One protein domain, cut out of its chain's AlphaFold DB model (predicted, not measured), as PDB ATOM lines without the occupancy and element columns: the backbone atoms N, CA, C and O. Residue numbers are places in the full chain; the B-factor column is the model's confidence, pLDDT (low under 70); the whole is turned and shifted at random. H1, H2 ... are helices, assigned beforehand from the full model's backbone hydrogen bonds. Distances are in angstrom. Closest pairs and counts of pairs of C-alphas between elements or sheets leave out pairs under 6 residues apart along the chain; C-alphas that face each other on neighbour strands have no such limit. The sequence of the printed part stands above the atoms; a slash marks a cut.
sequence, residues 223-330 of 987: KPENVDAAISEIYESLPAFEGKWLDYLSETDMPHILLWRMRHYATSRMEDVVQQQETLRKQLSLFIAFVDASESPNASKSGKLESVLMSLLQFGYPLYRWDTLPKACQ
ATOM      1  N   LYS A 223      27.982  -7.264 130.882       64.00
ATOM      2  CA  LYS A 223      29.308  -7.267 131.512       64.00
ATOM      3  C   LYS A 223      30.327  -6.496 130.675       64.00
ATOM      4  O   LYS A 223      30.542  -6.843 129.511       64.00
ATOM      5  N   PRO A 224      31.033  -5.513 131.264       63.69
ATOM      6  CA  PRO A 224      31.859  -4.624 130.477       63.69
ATOM      7  C   PRO A 224      33.092  -5.293 129.864       63.69
ATOM      8  O   PRO A 224      33.424  -4.980 128.722       63.69
ATOM      9  N   GLU A 225      33.681  -6.249 130.581       65.44
ATOM     10  CA  GLU A 225      34.875  -7.012 130.195       65.44
ATOM     11  C   GLU A 225      34.669  -7.822 128.909       65.44
ATOM     12  O   GLU A 225      35.562  -7.905 128.068       65.44
ATOM     13  N   ASN A 226      33.464  -8.370 128.723       66.94
ATOM     14  CA  ASN A 226      33.124  -9.168 127.547       66.94
ATOM     15  C   ASN A 226      33.141  -8.311 126.281       66.94
ATOM     16  O   ASN A 226      33.672  -8.723 125.255       66.94
ATOM     17  N   VAL A 227      32.606  -7.097 126.360       68.25
ATOM     18  CA  VAL A 227      32.582  -6.179 125.221       68.25
ATOM     19  C   VAL A 227      34.001  -5.715 124.867       68.25
ATOM     20  O   VAL A 227      34.317  -5.588 123.689       68.25
ATOM     21  N   ASP A 228      34.887  -5.497 125.845       69.12
ATOM     22  CA  ASP A 228      36.275  -5.088 125.567       69.12
ATOM     23  C   ASP A 228      37.108  -6.224 124.967       69.12
ATOM     24  O   ASP A 228      37.900  -5.992 124.049       69.12
ATOM     25  N   ALA A 229      36.877  -7.459 125.420       68.06
ATOM     26  CA  ALA A 229      37.426  -8.648 124.780       68.06
ATOM     27  C   ALA A 229      36.949  -8.748 123.319       68.06
ATOM     28  O   ALA A 229      37.781  -8.908 122.424       68.06
ATOM     29  N   ALA A 230      35.654  -8.523 123.068       68.69
ATOM     30  CA  ALA A 230      35.072  -8.505 121.725       68.69
ATOM     31  C   ALA A 230      35.730  -7.456 120.824       68.69
ATOM     32  O   ALA A 230      36.167  -7.762 119.722       68.69
ATOM     33  N   ILE A 231      35.854  -6.217 121.309       71.00
ATOM     34  CA  ILE A 231      36.487  -5.118 120.568       71.00
ATOM     35  C   ILE A 231      37.943  -5.463 120.239       71.00
ATOM     36  O   ILE A 231      38.421  -5.161 119.145       71.00
ATOM     37  N   SER A 232      38.653  -6.113 121.165       71.69
ATOM     38  CA  SER A 232      40.034  -6.533 120.933       71.69
ATOM     39  C   SER A 232      40.156  -7.620 119.863       71.69
ATOM     40  O   SER A 232      41.073  -7.561 119.048       71.69
ATOM     41  N   GLU A 233      39.206  -8.550 119.814       69.94
ATOM     42  CA  GLU A 233      39.165  -9.631 118.830       69.94
ATOM     43  C   GLU A 233      38.760  -9.114 117.439       69.94
ATOM     44  O   GLU A 233      39.368  -9.489 116.434       69.94
ATOM     45  N   ILE A 234      37.826  -8.155 117.372       70.31
ATOM     46  CA  ILE A 234      37.481  -7.435 116.131       70.31
ATOM     47  C   ILE A 234      38.709  -6.703 115.587       70.31
ATOM     48  O   ILE A 234      39.033  -6.789 114.406       70.31
ATOM     49  N   TYR A 235      39.435  -5.994 116.450       68.81
ATOM     50  CA  TYR A 235      40.630  -5.274 116.028       68.81
ATOM     51  C   TYR A 235      41.735  -6.214 115.509       68.81
ATOM     52  O   TYR A 235      42.361  -5.932 114.491       68.81
ATOM     53  N   GLU A 236      41.971  -7.347 116.172       68.75
ATOM     54  CA  GLU A 236      42.985  -8.323 115.745       68.75
ATOM     55  C   GLU A 236      42.603  -9.090 114.470       68.75
ATOM     56  O   GLU A 236      43.475  -9.630 113.782       68.75
ATOM     57  N   SER A 237      41.311  -9.143 114.144       64.88
ATOM     58  CA  SER A 237      40.772  -9.775 112.932       64.88
ATOM     59  C   SER A 237      40.692  -8.837 111.730       64.88
ATOM     60  O   SER A 237      40.692  -9.313 110.597       64.88
ATOM     61  N   LEU A 238      40.775  -7.524 111.942       65.06
ATOM     62  CA  LEU A 238      40.716  -6.499 110.896       65.06
ATOM     63  C   LEU A 238      41.586  -6.759 109.635       65.06
ATOM     64  O   LEU A 238      41.104  -6.491 108.538       65.06
ATOM     65  N   PRO A 239      42.831  -7.286 109.714       59.28
ATOM     66  CA  PRO A 239      43.673  -7.501 108.529       59.28
ATOM     67  C   PRO A 239      43.294  -8.722 107.675       59.28
ATOM     68  O   PRO A 239      43.793  -8.853 106.561       59.28
ATOM     69  N   ALA A 240      42.505  -9.658 108.212       54.88
ATOM     70  CA  ALA A 240      42.319 -10.994 107.642       54.88
ATOM     71  C   ALA A 240      40.961 -11.211 106.949       54.88
ATOM     72  O   ALA A 240      40.794 -12.231 106.281       54.88
ATOM     73  N   PHE A 241      39.996 -10.296 107.093       56.56
ATOM     74  CA  PHE A 241      38.600 -10.532 106.699       56.56
ATOM     75  C   PHE A 241      38.041  -9.455 105.754       56.56
ATOM     76  O   PHE A 241      38.372  -8.277 105.854       56.56
ATOM     77  N   GLU A 242      37.206  -9.888 104.799       53.62
ATOM     78  CA  GLU A 242      36.646  -9.080 103.703       53.62
ATOM     79  C   GLU A 242      35.790  -7.893 104.198       53.62
ATOM     80  O   GLU A 242      35.012  -8.027 105.143       53.62
ATOM     81  N   GLY A 243      35.855  -6.750 103.495       59.19
ATOM     82  CA  GLY A 243      35.183  -5.483 103.849       59.19
ATOM     83  C   GLY A 243      33.667  -5.542 104.112       59.19
ATOM     84  O   GLY A 243      33.141  -4.656 104.778       59.19
ATOM     85  N   LYS A 244      32.980  -6.622 103.712       61.53
ATOM     86  CA  LYS A 244      31.542  -6.861 103.958       61.53
ATOM     87  C   LYS A 244      31.151  -6.835 105.443       61.53
ATOM     88  O   LYS A 244      30.031  -6.461 105.774       61.53
ATOM     89  N   TRP A 245      32.057  -7.225 106.344       69.12
ATOM     90  CA  TRP A 245      31.823  -7.140 107.795       69.12
ATOM     91  C   TRP A 245      31.742  -5.712 108.297       69.12
ATOM     92  O   TRP A 245      30.931  -5.400 109.165       69.12
ATOM     93  N   LEU A 246      32.634  -4.865 107.789       68.56
ATOM     94  CA  LEU A 246      32.723  -3.483 108.220       68.56
ATOM     95  C   LEU A 246      31.496  -2.712 107.736       68.56
ATOM     96  O   LEU A 246      30.944  -1.926 108.504       68.56
ATOM     97  N   ASP A 247      31.014  -3.042 106.535       68.81
ATOM     98  CA  ASP A 247      29.744  -2.553 106.004       68.81
ATOM     99  C   ASP A 247      28.572  -2.982 106.908       68.81
ATOM    100  O   ASP A 247      27.835  -2.125 107.391       68.81
ATOM    101  N   TYR A 248      28.458  -4.269 107.265       69.81
ATOM    102  CA  TYR A 248      27.406  -4.753 108.173       69.81
ATOM    103  C   TYR A 248      27.465  -4.100 109.566       69.81
ATOM    104  O   TYR A 248      26.458  -3.622 110.087       69.81
ATOM    105  N   LEU A 249      28.653  -4.031 110.177       70.62
ATOM    106  CA  LEU A 249      28.835  -3.415 111.494       70.62
ATOM    107  C   LEU A 249      28.541  -1.911 111.468       70.62
ATOM    108  O   LEU A 249      27.996  -1.389 112.440       70.62
ATOM    109  N   SER A 250      28.839  -1.225 110.362       69.81
ATOM    110  CA  SER A 250      28.522   0.196 110.187       69.81
ATOM    111  C   SER A 250      27.016   0.488 110.112       69.81
ATOM    112  O   SER A 250      26.587   1.595 110.445       69.81
ATOM    113  N   GLU A 251      26.206  -0.499 109.716       70.06
ATOM    114  CA  GLU A 251      24.742  -0.398 109.651       70.06
ATOM    115  C   GLU A 251      24.050  -0.733 110.990       70.06
ATOM    116  O   GLU A 251      22.891  -0.361 111.204       70.06
ATOM    117  N   THR A 252      24.761  -1.382 111.919       71.19
ATOM    118  CA  THR A 252      24.274  -1.722 113.273       71.19
ATOM    119  C   THR A 252      24.516  -0.612 114.312       71.19
ATOM    120  O   THR A 252      25.110   0.419 114.014       71.19
ATOM    121  N   ASP A 253      24.079  -0.806 115.566       72.88
ATOM    122  CA  ASP A 253      24.253   0.182 116.653       72.88
ATOM    123  C   ASP A 253      25.672   0.177 117.264       72.88
ATOM    124  O   ASP A 253      25.982   0.928 118.194       72.88
ATOM    125  N   MET A 254      26.570  -0.653 116.731       74.75
ATOM    126  CA  MET A 254      27.935  -0.829 117.217       74.75
ATOM    127  C   MET A 254      28.757   0.480 117.249       74.75
ATOM    128  O   MET A 254      29.371   0.741 118.289       74.75
ATOM    129  N   PRO A 255      28.719   1.372 116.235       78.00
ATOM    130  CA  PRO A 255      29.411   2.661 116.300       78.00
ATOM    131  C   PRO A 255      28.928   3.553 117.456       78.00
ATOM    132  O   PRO A 255      29.740   4.223 118.095       78.00
ATOM    133  N   HIS A 256      27.631   3.529 117.788       78.25
ATOM    134  CA  HIS A 256      27.083   4.263 118.935       78.25
ATOM    135  C   HIS A 256      27.537   3.664 120.275       78.25
ATOM    136  O   HIS A 256      27.878   4.407 121.199       78.25
ATOM    137  N   ILE A 257      27.585   2.332 120.384       75.62
ATOM    138  CA  ILE A 257      28.071   1.634 121.584       75.62
ATOM    139  C   ILE A 257      29.562   1.930 121.805       75.62
ATOM    140  O   ILE A 257      29.971   2.252 122.924       75.62
ATOM    141  N   LEU A 258      30.367   1.892 120.738       78.19
ATOM    142  CA  LEU A 258      31.779   2.274 120.778       78.19
ATOM    143  C   LEU A 258      31.968   3.735 121.189       78.19
ATOM    144  O   LEU A 258      32.829   4.020 122.017       78.19
ATOM    145  N   LEU A 259      31.156   4.652 120.655       81.75
ATOM    146  CA  LEU A 259      31.197   6.076 120.992       81.75
ATOM    147  C   LEU A 259      30.944   6.297 122.490       81.75
ATOM    148  O   LEU A 259      31.701   7.005 123.162       81.75
ATOM    149  N   TRP A 260      29.887   5.678 123.027       80.19
ATOM    150  CA  TRP A 260      29.537   5.785 124.442       80.19
ATOM    151  C   TRP A 260      30.631   5.198 125.341       80.19
ATOM    152  O   TRP A 260      31.039   5.832 126.317       80.19
ATOM    153  N   ARG A 261      31.179   4.034 124.976       76.75
ATOM    154  CA  ARG A 261      32.285   3.412 125.712       76.75
ATOM    155  C   ARG A 261      33.557   4.233 125.674       76.75
ATOM    156  O   ARG A 261      34.170   4.430 126.715       76.75
ATOM    157  N   MET A 262      33.936   4.738 124.508       79.75
ATOM    158  CA  MET A 262      35.112   5.586 124.357       79.75
ATOM    159  C   MET A 262      34.988   6.845 125.226       79.75
ATOM    160  O   MET A 262      35.954   7.243 125.873       79.75
ATOM    161  N   ARG A 263      33.788   7.436 125.319       80.44
ATOM    162  CA  ARG A 263      33.507   8.545 126.242       80.44
ATOM    163  C   ARG A 263      33.650   8.132 127.707       80.44
ATOM    164  O   ARG A 263      34.241   8.880 128.485       80.44
ATOM    165  N   HIS A 264      33.140   6.961 128.086       79.06
ATOM    166  CA  HIS A 264      33.297   6.437 129.442       79.06
ATOM    167  C   HIS A 264      34.782   6.247 129.781       79.06
ATOM    168  O   HIS A 264      35.266   6.848 130.733       79.06
ATOM    169  N   TYR A 265      35.535   5.552 128.925       75.06
ATOM    170  CA  TYR A 265      36.971   5.326 129.087       75.06
ATOM    171  C   TYR A 265      37.813   6.604 129.061       75.06
ATOM    172  O   TYR A 265      38.843   6.656 129.720       75.06
ATOM    173  N   ALA A 266      37.407   7.641 128.332       74.06
ATOM    174  CA  ALA A 266      38.111   8.921 128.345       74.06
ATOM    175  C   ALA A 266      37.869   9.729 129.637       74.06
ATOM    176  O   ALA A 266      38.694  10.567 129.990       74.06
ATOM    177  N   THR A 267      36.755   9.494 130.342       74.94
ATOM    178  CA  THR A 267      36.345  10.281 131.524       74.94
ATOM    179  C   THR A 267      36.541   9.551 132.856       74.94
ATOM    180  O   THR A 267      36.731  10.200 133.884       74.94
ATOM    181  N   SER A 268      36.540   8.216 132.866       74.12
ATOM    182  CA  SER A 268      36.734   7.388 134.061       74.12
ATOM    183  C   SER A 268      38.217   7.190 134.400       74.12
ATOM    184  O   SER A 268      39.023   6.890 133.519       74.12
ATOM    185  N   ARG A 269      38.580   7.268 135.686       62.56
ATOM    186  CA  ARG A 269      39.928   6.944 136.182       62.56
ATOM    187  C   ARG A 269      39.968   5.477 136.630       62.56
ATOM    188  O   ARG A 269      39.446   5.169 137.696       62.56
ATOM    189  N   MET A 270      40.541   4.590 135.813       67.06
ATOM    190  CA  MET A 270      40.696   3.163 136.143       67.06
ATOM    191  C   MET A 270      41.982   2.909 136.947       67.06
ATOM    192  O   MET A 270      42.935   3.684 136.858       67.06
ATOM    193  N   GLU A 271      42.018   1.811 137.712       63.72
ATOM    194  CA  GLU A 271      43.215   1.365 138.451       63.72
ATOM    195  C   GLU A 271      44.340   0.884 137.513       63.72
ATOM    196  O   GLU A 271      45.513   1.117 137.802       63.72
ATOM    197  N   ASP A 272      43.997   0.295 136.358       73.81
ATOM    198  CA  ASP A 272      44.955  -0.153 135.337       73.81
ATOM    199  C   ASP A 272      44.972   0.783 134.113       73.81
ATOM    200  O   ASP A 272      44.213   0.649 133.147       73.81
ATOM    201  N   VAL A 273      45.869   1.769 134.171       72.69
ATOM    202  CA  VAL A 273      46.024   2.816 133.149       72.69
ATOM    203  C   VAL A 273      46.530   2.253 131.815       72.69
ATOM    204  O   VAL A 273      46.209   2.802 130.758       72.69
ATOM    205  N   VAL A 274      47.307   1.166 131.832       73.88
ATOM    206  CA  VAL A 274      47.901   0.586 130.616       73.88
ATOM    207  C   VAL A 274      46.823  -0.111 129.797       73.88
ATOM    208  O   VAL A 274      46.684   0.165 128.603       73.88
ATOM    209  N   GLN A 275      45.998  -0.925 130.458       73.69
ATOM    210  CA  GLN A 275      44.867  -1.596 129.826       73.69
ATOM    211  C   GLN A 275      43.842  -0.585 129.292       73.69
ATOM    212  O   GLN A 275      43.365  -0.718 128.165       73.69
ATOM    213  N   GLN A 276      43.556   0.479 130.053       76.75
ATOM    214  CA  GLN A 276      42.681   1.573 129.617       76.75
ATOM    215  C   GLN A 276      43.189   2.238 128.325       76.75
ATOM    216  O   GLN A 276      42.417   2.448 127.388       76.75
ATOM    217  N   GLN A 277      44.487   2.543 128.241       77.81
ATOM    218  CA  GLN A 277      45.091   3.150 127.050       77.81
ATOM    219  C   GLN A 277      45.118   2.199 125.850       77.81
ATOM    220  O   GLN A 277      44.926   2.634 124.713       77.81
ATOM    221  N   GLU A 278      45.354   0.907 126.077       77.25
ATOM    222  CA  GLU A 278      45.358  -0.096 125.016       77.25
ATOM    223  C   GLU A 278      43.960  -0.308 124.427       77.25
ATOM    224  O   GLU A 278      43.802  -0.301 123.203       77.25
ATOM    225  N   THR A 279      42.936  -0.413 125.275       76.69
ATOM    226  CA  THR A 279      41.533  -0.513 124.850       76.69
ATOM    227  C   THR A 279      41.099   0.734 124.086       76.69
ATOM    228  O   THR A 279      40.522   0.624 123.004       76.69
ATOM    229  N   LEU A 280      41.453   1.925 124.580       79.81
ATOM    230  CA  LEU A 280      41.133   3.183 123.906       79.81
ATOM    231  C   LEU A 280      41.832   3.291 122.541       79.81
ATOM    232  O   LEU A 280      41.229   3.741 121.569       79.81
ATOM    233  N   ARG A 281      43.079   2.817 122.421       76.81
ATOM    234  CA  ARG A 281      43.800   2.753 121.140       76.81
ATOM    235  C   ARG A 281      43.109   1.823 120.142       76.81
ATOM    236  O   ARG A 281      42.940   2.206 118.990       76.81
ATOM    237  N   LYS A 282      42.690   0.632 120.582       79.56
ATOM    238  CA  LYS A 282      41.953  -0.332 119.744       79.56
ATOM    239  C   LYS A 282      40.629   0.259 119.253       79.56
ATOM    240  O   LYS A 282      40.329   0.158 118.068       79.56
ATOM    241  N   GLN A 283      39.892   0.949 120.129       78.88
ATOM    242  CA  GLN A 283      38.650   1.648 119.775       78.88
ATOM    243  C   GLN A 283      38.885   2.762 118.742       78.88
ATOM    244  O   GLN A 283      38.171   2.825 117.744       78.88
ATOM    245  N   LEU A 284      39.910   3.602 118.928       81.00
ATOM    246  CA  LEU A 284      40.263   4.652 117.963       81.00
ATOM    247  C   LEU A 284      40.634   4.076 116.590       81.00
ATOM    248  O   LEU A 284      40.174   4.583 115.570       81.00
ATOM    249  N   SER A 285      41.433   3.008 116.544       77.88
ATOM    250  CA  SER A 285      41.812   2.364 115.282       77.88
ATOM    251  C   SER A 285      40.623   1.729 114.559       77.88
ATOM    252  O   SER A 285      40.570   1.747 113.332       77.88
ATOM    253  N   LEU A 286      39.652   1.205 115.303       77.81
ATOM    254  CA  LEU A 286      38.424   0.654 114.738       77.81
ATOM    255  C   LEU A 286      37.549   1.753 114.113       77.81
ATOM    256  O   LEU A 286      37.028   1.573 113.017       77.81
ATOM    257  N   PHE A 287      37.478   2.934 114.739       78.50
ATOM    258  CA  PHE A 287      36.864   4.116 114.121       78.50
ATOM    259  C   PHE A 287      37.579   4.556 112.843       78.50
ATOM    260  O   PHE A 287      36.911   4.919 111.881       78.50
ATOM    261  N   ILE A 288      38.913   4.482 112.789       75.62
ATOM    262  CA  ILE A 288      39.659   4.766 111.552       75.62
ATOM    263  C   ILE A 288      39.254   3.789 110.442       75.62
ATOM    264  O   ILE A 288      39.078   4.211 109.304       75.62
ATOM    265  N   ALA A 289      39.067   2.508 110.768       75.25
ATOM    266  CA  ALA A 289      38.621   1.511 109.802       75.25
ATOM    267  C   ALA A 289      37.213   1.826 109.269       75.25
ATOM    268  O   ALA A 289      37.010   1.811 108.059       75.25
ATOM    269  N   PHE A 290      36.268   2.201 110.141       75.56
ATOM    270  CA  PHE A 290      34.929   2.641 109.722       75.56
ATOM    271  C   PHE A 290      34.965   3.866 108.808       75.56
ATOM    272  O   PHE A 290      34.228   3.938 107.826       75.56
ATOM    273  N   VAL A 291      35.846   4.816 109.113       74.25
ATOM    274  CA  VAL A 291      36.075   5.997 108.282       74.25
ATOM    275  C   VAL A 291      36.628   5.601 106.904       74.25
ATOM    276  O   VAL A 291      36.139   6.096 105.892       74.25
ATOM    277  N   ASP A 292      37.563   4.652 106.837       72.12
ATOM    278  CA  ASP A 292      38.126   4.162 105.571       72.12
ATOM    279  C   ASP A 292      37.100   3.393 104.724       72.12
ATOM    280  O   ASP A 292      37.067   3.554 103.504       72.12
ATOM    281  N   ALA A 293      36.218   2.605 105.350       69.62
ATOM    282  CA  ALA A 293      35.112   1.965 104.634       69.62
ATOM    283  C   ALA A 293      34.121   2.987 104.069       69.62
ATOM    284  O   ALA A 293      33.644   2.806 102.952       69.62
ATOM    285  N   SER A 294      33.871   4.093 104.780       67.94
ATOM    286  CA  SER A 294      32.985   5.158 104.291       67.94
ATOM    287  C   SER A 294      33.526   5.901 103.056       67.94
ATOM    288  O   SER A 294      32.744   6.450 102.284       67.94
ATOM    289  N   GLU A 295      34.847   5.893 102.828       66.31
ATOM    290  CA  GLU A 295      35.472   6.467 101.623       66.31
ATOM    291  C   GLU A 295      35.432   5.524 100.402       66.31
ATOM    292  O   GLU A 295      35.695   5.968  99.280       66.31
ATOM    293  N   SER A 296      35.107   4.237 100.585       62.69
ATOM    294  CA  SER A 296      35.083   3.245  99.504       62.69
ATOM    295  C   SER A 296      33.964   3.535  98.487       62.69
ATOM    296  O   SER A 296      32.829   3.809  98.882       62.69
ATOM    297  N   PRO A 297      34.214   3.424  97.165       53.00
ATOM    298  CA  PRO A 297      33.228   3.742  96.124       53.00
ATOM    299  C   PRO A 297      31.952   2.879  96.157       53.00
ATOM    300  O   PRO A 297      30.954   3.263  95.552       53.00
ATOM    301  N   ASN A 298      31.968   1.746  96.871       50.12
ATOM    302  CA  ASN A 298      30.838   0.820  97.012       50.12
ATOM    303  C   ASN A 298      30.059   0.981  98.337       50.12
ATOM    304  O   ASN A 298      29.198   0.153  98.629       50.12
ATOM    305  N   ALA A 299      30.362   1.999  99.149       52.78
ATOM    306  CA  ALA A 299      29.793   2.142 100.486       52.78
ATOM    307  C   ALA A 299      28.281   2.450 100.471       52.78
ATOM    308  O   ALA A 299      27.809   3.381  99.809       52.78
ATOM    309  N   SER A 300      27.524   1.686 101.265       49.75
ATOM    310  CA  SER A 300      26.144   2.002 101.646       49.75
ATOM    311  C   SER A 300      26.154   3.299 102.464       49.75
ATOM    312  O   SER A 300      26.788   3.374 103.517       49.75
ATOM    313  N   LYS A 301      25.494   4.359 101.978       54.22
ATOM    314  CA  LYS A 301      25.389   5.649 102.686       54.22
ATOM    315  C   LYS A 301      24.448   5.524 103.889       54.22
ATOM    316  O   LYS A 301      23.308   5.984 103.856       54.22
ATOM    317  N   SER A 302      24.912   4.880 104.953       56.31
ATOM    318  CA  SER A 302      24.207   4.840 106.233       56.31
ATOM    319  C   SER A 302      24.354   6.191 106.936       56.31
ATOM    320  O   SER A 302      25.390   6.492 107.530       56.31
ATOM    321  N   GLY A 303      23.294   7.007 106.923       61.62
ATOM    322  CA  GLY A 303      23.260   8.289 107.647       61.62
ATOM    323  C   GLY A 303      23.475   8.156 109.166       61.62
ATOM    324  O   GLY A 303      23.819   9.132 109.832       61.62
ATOM    325  N   LYS A 304      23.334   6.944 109.732       66.38
ATOM    326  CA  LYS A 304      23.656   6.669 111.141       66.38
ATOM    327  C   LYS A 304      25.152   6.807 111.416       66.38
ATOM    328  O   LYS A 304      25.512   7.478 112.381       66.38
ATOM    329  N   LEU A 305      26.020   6.236 110.574       74.25
ATOM    330  CA  LEU A 305      27.471   6.311 110.772       74.25
ATOM    331  C   LEU A 305      27.947   7.766 110.707       74.25
ATOM    332  O   LEU A 305      28.645   8.216 111.610       74.25
ATOM    333  N   GLU A 306      27.500   8.527 109.707       71.31
ATOM    334  CA  GLU A 306      27.838   9.951 109.573       71.31
ATOM    335  C   GLU A 306      27.431  10.760 110.817       71.31
ATOM    336  O   GLU A 306      28.216  11.570 111.310       71.31
ATOM    337  N   SER A 307      26.257  10.485 111.402       74.50
ATOM    338  CA  SER A 307      25.814  11.146 112.640       74.50
ATOM    339  C   SER A 307      26.708  10.832 113.853       74.50
ATOM    340  O   SER A 307      26.989  11.713 114.673       74.50
ATOM    341  N   VAL A 308      27.219   9.600 113.951       76.31
ATOM    342  CA  VAL A 308      28.165   9.182 115.001       76.31
ATOM    343  C   VAL A 308      29.524   9.844 114.797       76.31
ATOM    344  O   VAL A 308      30.118  10.335 115.758       76.31
ATOM    345  N   LEU A 309      29.998   9.901 113.550       76.44
ATOM    346  CA  LEU A 309      31.266  10.539 113.197       76.44
ATOM    347  C   LEU A 309      31.231  12.054 113.453       76.44
ATOM    348  O   LEU A 309      32.211  12.601 113.953       76.44
ATOM    349  N   MET A 310      30.096  12.718 113.212       73.94
ATOM    350  CA  MET A 310      29.893  14.120 113.605       73.94
ATOM    351  C   MET A 310      29.872  14.287 115.127       73.94
ATOM    352  O   MET A 310      30.495  15.205 115.658       73.94
ATOM    353  N   SER A 311      29.219  13.372 115.850       78.88
ATOM    354  CA  SER A 311      29.143  13.412 117.319       78.88
ATOM    355  C   SER A 311      30.522  13.315 117.986       78.88
ATOM    356  O   SER A 311      30.740  13.930 119.026       78.88
ATOM    357  N   LEU A 312      31.485  12.606 117.380       75.50
ATOM    358  CA  LEU A 312      32.864  12.523 117.882       75.50
ATOM    359  C   LEU A 312      33.546  13.897 118.012       75.50
ATOM    360  O   LEU A 312      34.372  14.076 118.909       75.50
ATOM    361  N   LEU A 313      33.205  14.849 117.138       74.69
ATOM    362  CA  LEU A 313      33.785  16.195 117.096       74.69
ATOM    363  C   LEU A 313      32.969  17.236 117.880       74.69
ATOM    364  O   LEU A 313      33.351  18.402 117.903       74.69
ATOM    365  N   GLN A 314      31.868  16.848 118.534       78.00
ATOM    366  CA  GLN A 314      31.024  17.761 119.313       78.00
ATOM    367  C   GLN A 314      31.516  17.946 120.757       78.00
ATOM    368  O   GLN A 314      32.182  17.088 121.341       78.00
ATOM    369  N   PHE A 315      31.147  19.079 121.364       60.22
ATOM    370  CA  PHE A 315      31.500  19.421 122.743       60.22
ATOM    371  C   PHE A 315      31.076  18.319 123.734       60.22
ATOM    372  O   PHE A 315      29.917  17.908 123.771       60.22
ATOM    373  N   GLY A 316      32.018  17.849 124.558       61.84
ATOM    374  CA  GLY A 316      31.798  16.768 125.531       61.84
ATOM    375  C   GLY A 316      32.235  15.371 125.068       61.84
ATOM    376  O   GLY A 316      32.138  14.427 125.859       61.84
ATOM    377  N   TYR A 317      32.749  15.240 123.839       75.00
ATOM    378  CA  TYR A 317      33.341  14.007 123.315       75.00
ATOM    379  C   TYR A 317      34.879  14.059 123.252       75.00
ATOM    380  O   TYR A 317      35.461  15.144 123.168       75.00
ATOM    381  N   PRO A 318      35.569  12.899 123.282       69.69
ATOM    382  CA  PRO A 318      37.020  12.845 123.488       69.69
ATOM    383  C   PRO A 318      37.872  13.366 122.322       69.69
ATOM    384  O   PRO A 318      39.081  13.467 122.495       69.69
ATOM    385  N   LEU A 319      37.278  13.654 121.156       73.62
ATOM    386  CA  LEU A 319      37.971  14.187 119.974       73.62
ATOM    387  C   LEU A 319      37.631  15.661 119.686       73.62
ATOM    388  O   LEU A 319      38.110  16.198 118.688       73.62
ATOM    389  N   TYR A 320      36.846  16.328 120.548       74.00
ATOM    390  CA  TYR A 320      36.532  17.759 120.414       74.00
ATOM    391  C   TYR A 320      37.787  18.642 120.495       74.00
ATOM    392  O   TYR A 320      37.914  19.608 119.746       74.00
ATOM    393  N   ARG A 321      38.727  18.289 121.380       71.12
ATOM    394  CA  ARG A 321      40.066  18.888 121.473       71.12
ATOM    395  C   ARG A 321      41.126  17.797 121.381       71.12
ATOM    396  O   ARG A 321      40.829  16.618 121.540       71.12
ATOM    397  N   TRP A 322      42.368  18.174 121.086       68.62
ATOM    398  CA  TRP A 322      43.457  17.201 120.944       68.62
ATOM    399  C   TRP A 322      44.065  16.784 122.300       68.62
ATOM    400  O   TRP A 322      44.702  15.736 122.392       68.62
ATOM    401  N   ASP A 323      43.846  17.578 123.353       67.19
ATOM    402  CA  ASP A 323      44.428  17.427 124.692       67.19
ATOM    403  C   ASP A 323      43.592  16.555 125.649       67.19
ATOM    404  O   ASP A 323      44.061  16.188 126.726       67.19
ATOM    405  N   THR A 324      42.378  16.163 125.257       71.31
ATOM    406  CA  THR A 324      41.427  15.410 126.093       71.31
ATOM    407  C   THR A 324      41.792  13.941 126.303       71.31
ATOM    408  O   THR A 324      41.273  13.310 127.222       71.31
ATOM    409  N   LEU A 325      42.672  13.378 125.472       74.88
ATOM    410  CA  LEU A 325      43.096  11.978 125.546       74.88
ATOM    411  C   LEU A 325      44.520  11.835 126.121       74.88
ATOM    412  O   LEU A 325      45.360  12.716 125.923       74.88
ATOM    413  N   PRO A 326      44.841  10.708 126.797       72.19
ATOM    414  CA  PRO A 326      46.186  10.438 127.305       72.19
ATOM    415  C   PRO A 326      47.256  10.494 126.205       72.19
ATOM    416  O   PRO A 326      47.007  10.062 125.081       72.19
ATOM    417  N   LYS A 327      48.480  10.930 126.545       67.81
ATOM    418  CA  LYS A 327      49.615  11.093 125.603       67.81
ATOM    419  C   LYS A 327      49.842   9.890 124.677       67.81
ATOM    420  O   LYS A 327      50.069  10.061 123.485       67.81
ATOM    421  N   ALA A 328      49.700   8.671 125.200       63.00
ATOM    422  CA  ALA A 328      49.867   7.428 124.440       63.00
ATOM    423  C   ALA A 328      48.800   7.195 123.344       63.00
ATOM    424  O   ALA A 328      48.979   6.328 122.485       63.00
ATOM    425  N   CYS A 329      47.690   7.936 123.384       70.44
ATOM    426  CA  CYS A 329      46.558   7.855 122.460       70.44
ATOM    427  C   CYS A 329      46.415   9.115 121.589       70.44
ATOM    428  O   CYS A 329      45.741   9.056 120.561       70.44
ATOM    429  N   GLN A 330      47.077  10.224 121.949       76.12
ATOM    430  CA  GLN A 330      47.019  11.500 121.218       76.12
ATOM    431  C   GLN A 330      47.423  11.346 119.747       76.12
ATOM    432  O   GLN A 330      46.793  11.913 118.860       76.12
TER     433      GLN A 330
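Overview. This is residues 223 to 330 of the 987 residues of an uncharacterized protein of Coprinellus micaceus (UniProt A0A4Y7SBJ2). One long helix, H4, runs through the middle of this domain, and H3 folds back beside it as a helical hairpin. H1 crosses H4 on one side and H5 lies beside the first part of H3 on the other side, while short H2 crosses near the last residues of H4 and tiny H6 packs on residues 277 to 281 of H4. The printed part has 108 residues with six named helices, H1 to H6 in order along the chain, and no named strand; the class is all helix. The whole is compact, with a radius of gyration of the C-alphas of 13.9 A and spans of 42 by 30 by 24 A.

Along the chain. H4, residues 273 to 294, is the longest helix at 31.8 A, from C-alpha 273 at (46.024, 2.816, 133.149) to C-alpha 294 at (32.985, 5.158, 104.291). H3, residues 254 to 267, is 20.0 A long. H1, residues 224 to 237, is 20.3 A long and begins with C-alpha 224 at (31.859, -4.624, 130.477). H2 holds residues 244 to 251, 11.0 A, and H5 residues 303 to 312, 14.7 A. H6, residues 327 to 330, spans 5.1 A and ends with C-alpha 330 at (47.019, 11.500, 121.218).

Arrangement. H4 is the hub, touching four other helices. H3 and H4 form a hairpin and touch, closest at the C-alphas of Met 262 and Leu 280, 6.5 A, opposite ways at a shallow tilt of 34 degrees, only just short of steep. H1 touches residues 279 to 286 of H4 alone, the same way at a steep tilt of 53 degrees, with the C-alphas of Tyr 235 and Lys 282 closest at 6.3 A. H2 touches residues 289 to 293 of H4 alone, about perpendicular at 81 degrees; the closest C-alphas, of Leu 246 and Phe 290, are 6.7 A apart. H6 touches residues 277 to 281 of H4 alone, closest at the C-alphas of Arg 281 and Cys 329, 5.9 A. H5 touches residues 255 to 259 of H3 alone, the same way at a shallow tilt of 8 degrees, with the C-alphas of His 256 and Val 308 closest at 6.4 A. H2 and H5 only just touch, with 3 pairs of C-alphas within 8 A, closest at Ser 250 and Leu 305, 6.2 A. H1 and H5 are apart. Helix packing is part aligned, part crossed: of 5 touching pairs with a tilt, 2 are at a shallow tilt. In H1, H2, H3, H4 and H5 every O i to N i+4 pair is within hydrogen-bond range; H6 is too short for such a pair.

Size, cuts and confidence. The two C-alphas farthest apart, of Glu 271 and Pro 297, are 43.6 A apart. The printed part has no cut. The link from H5 to H6, residues 313 to 326, is long. The mean pLDDT of the printed part is 70.4, and 46 residues are under 70, among them residues 235 to 248 and 293 to 304.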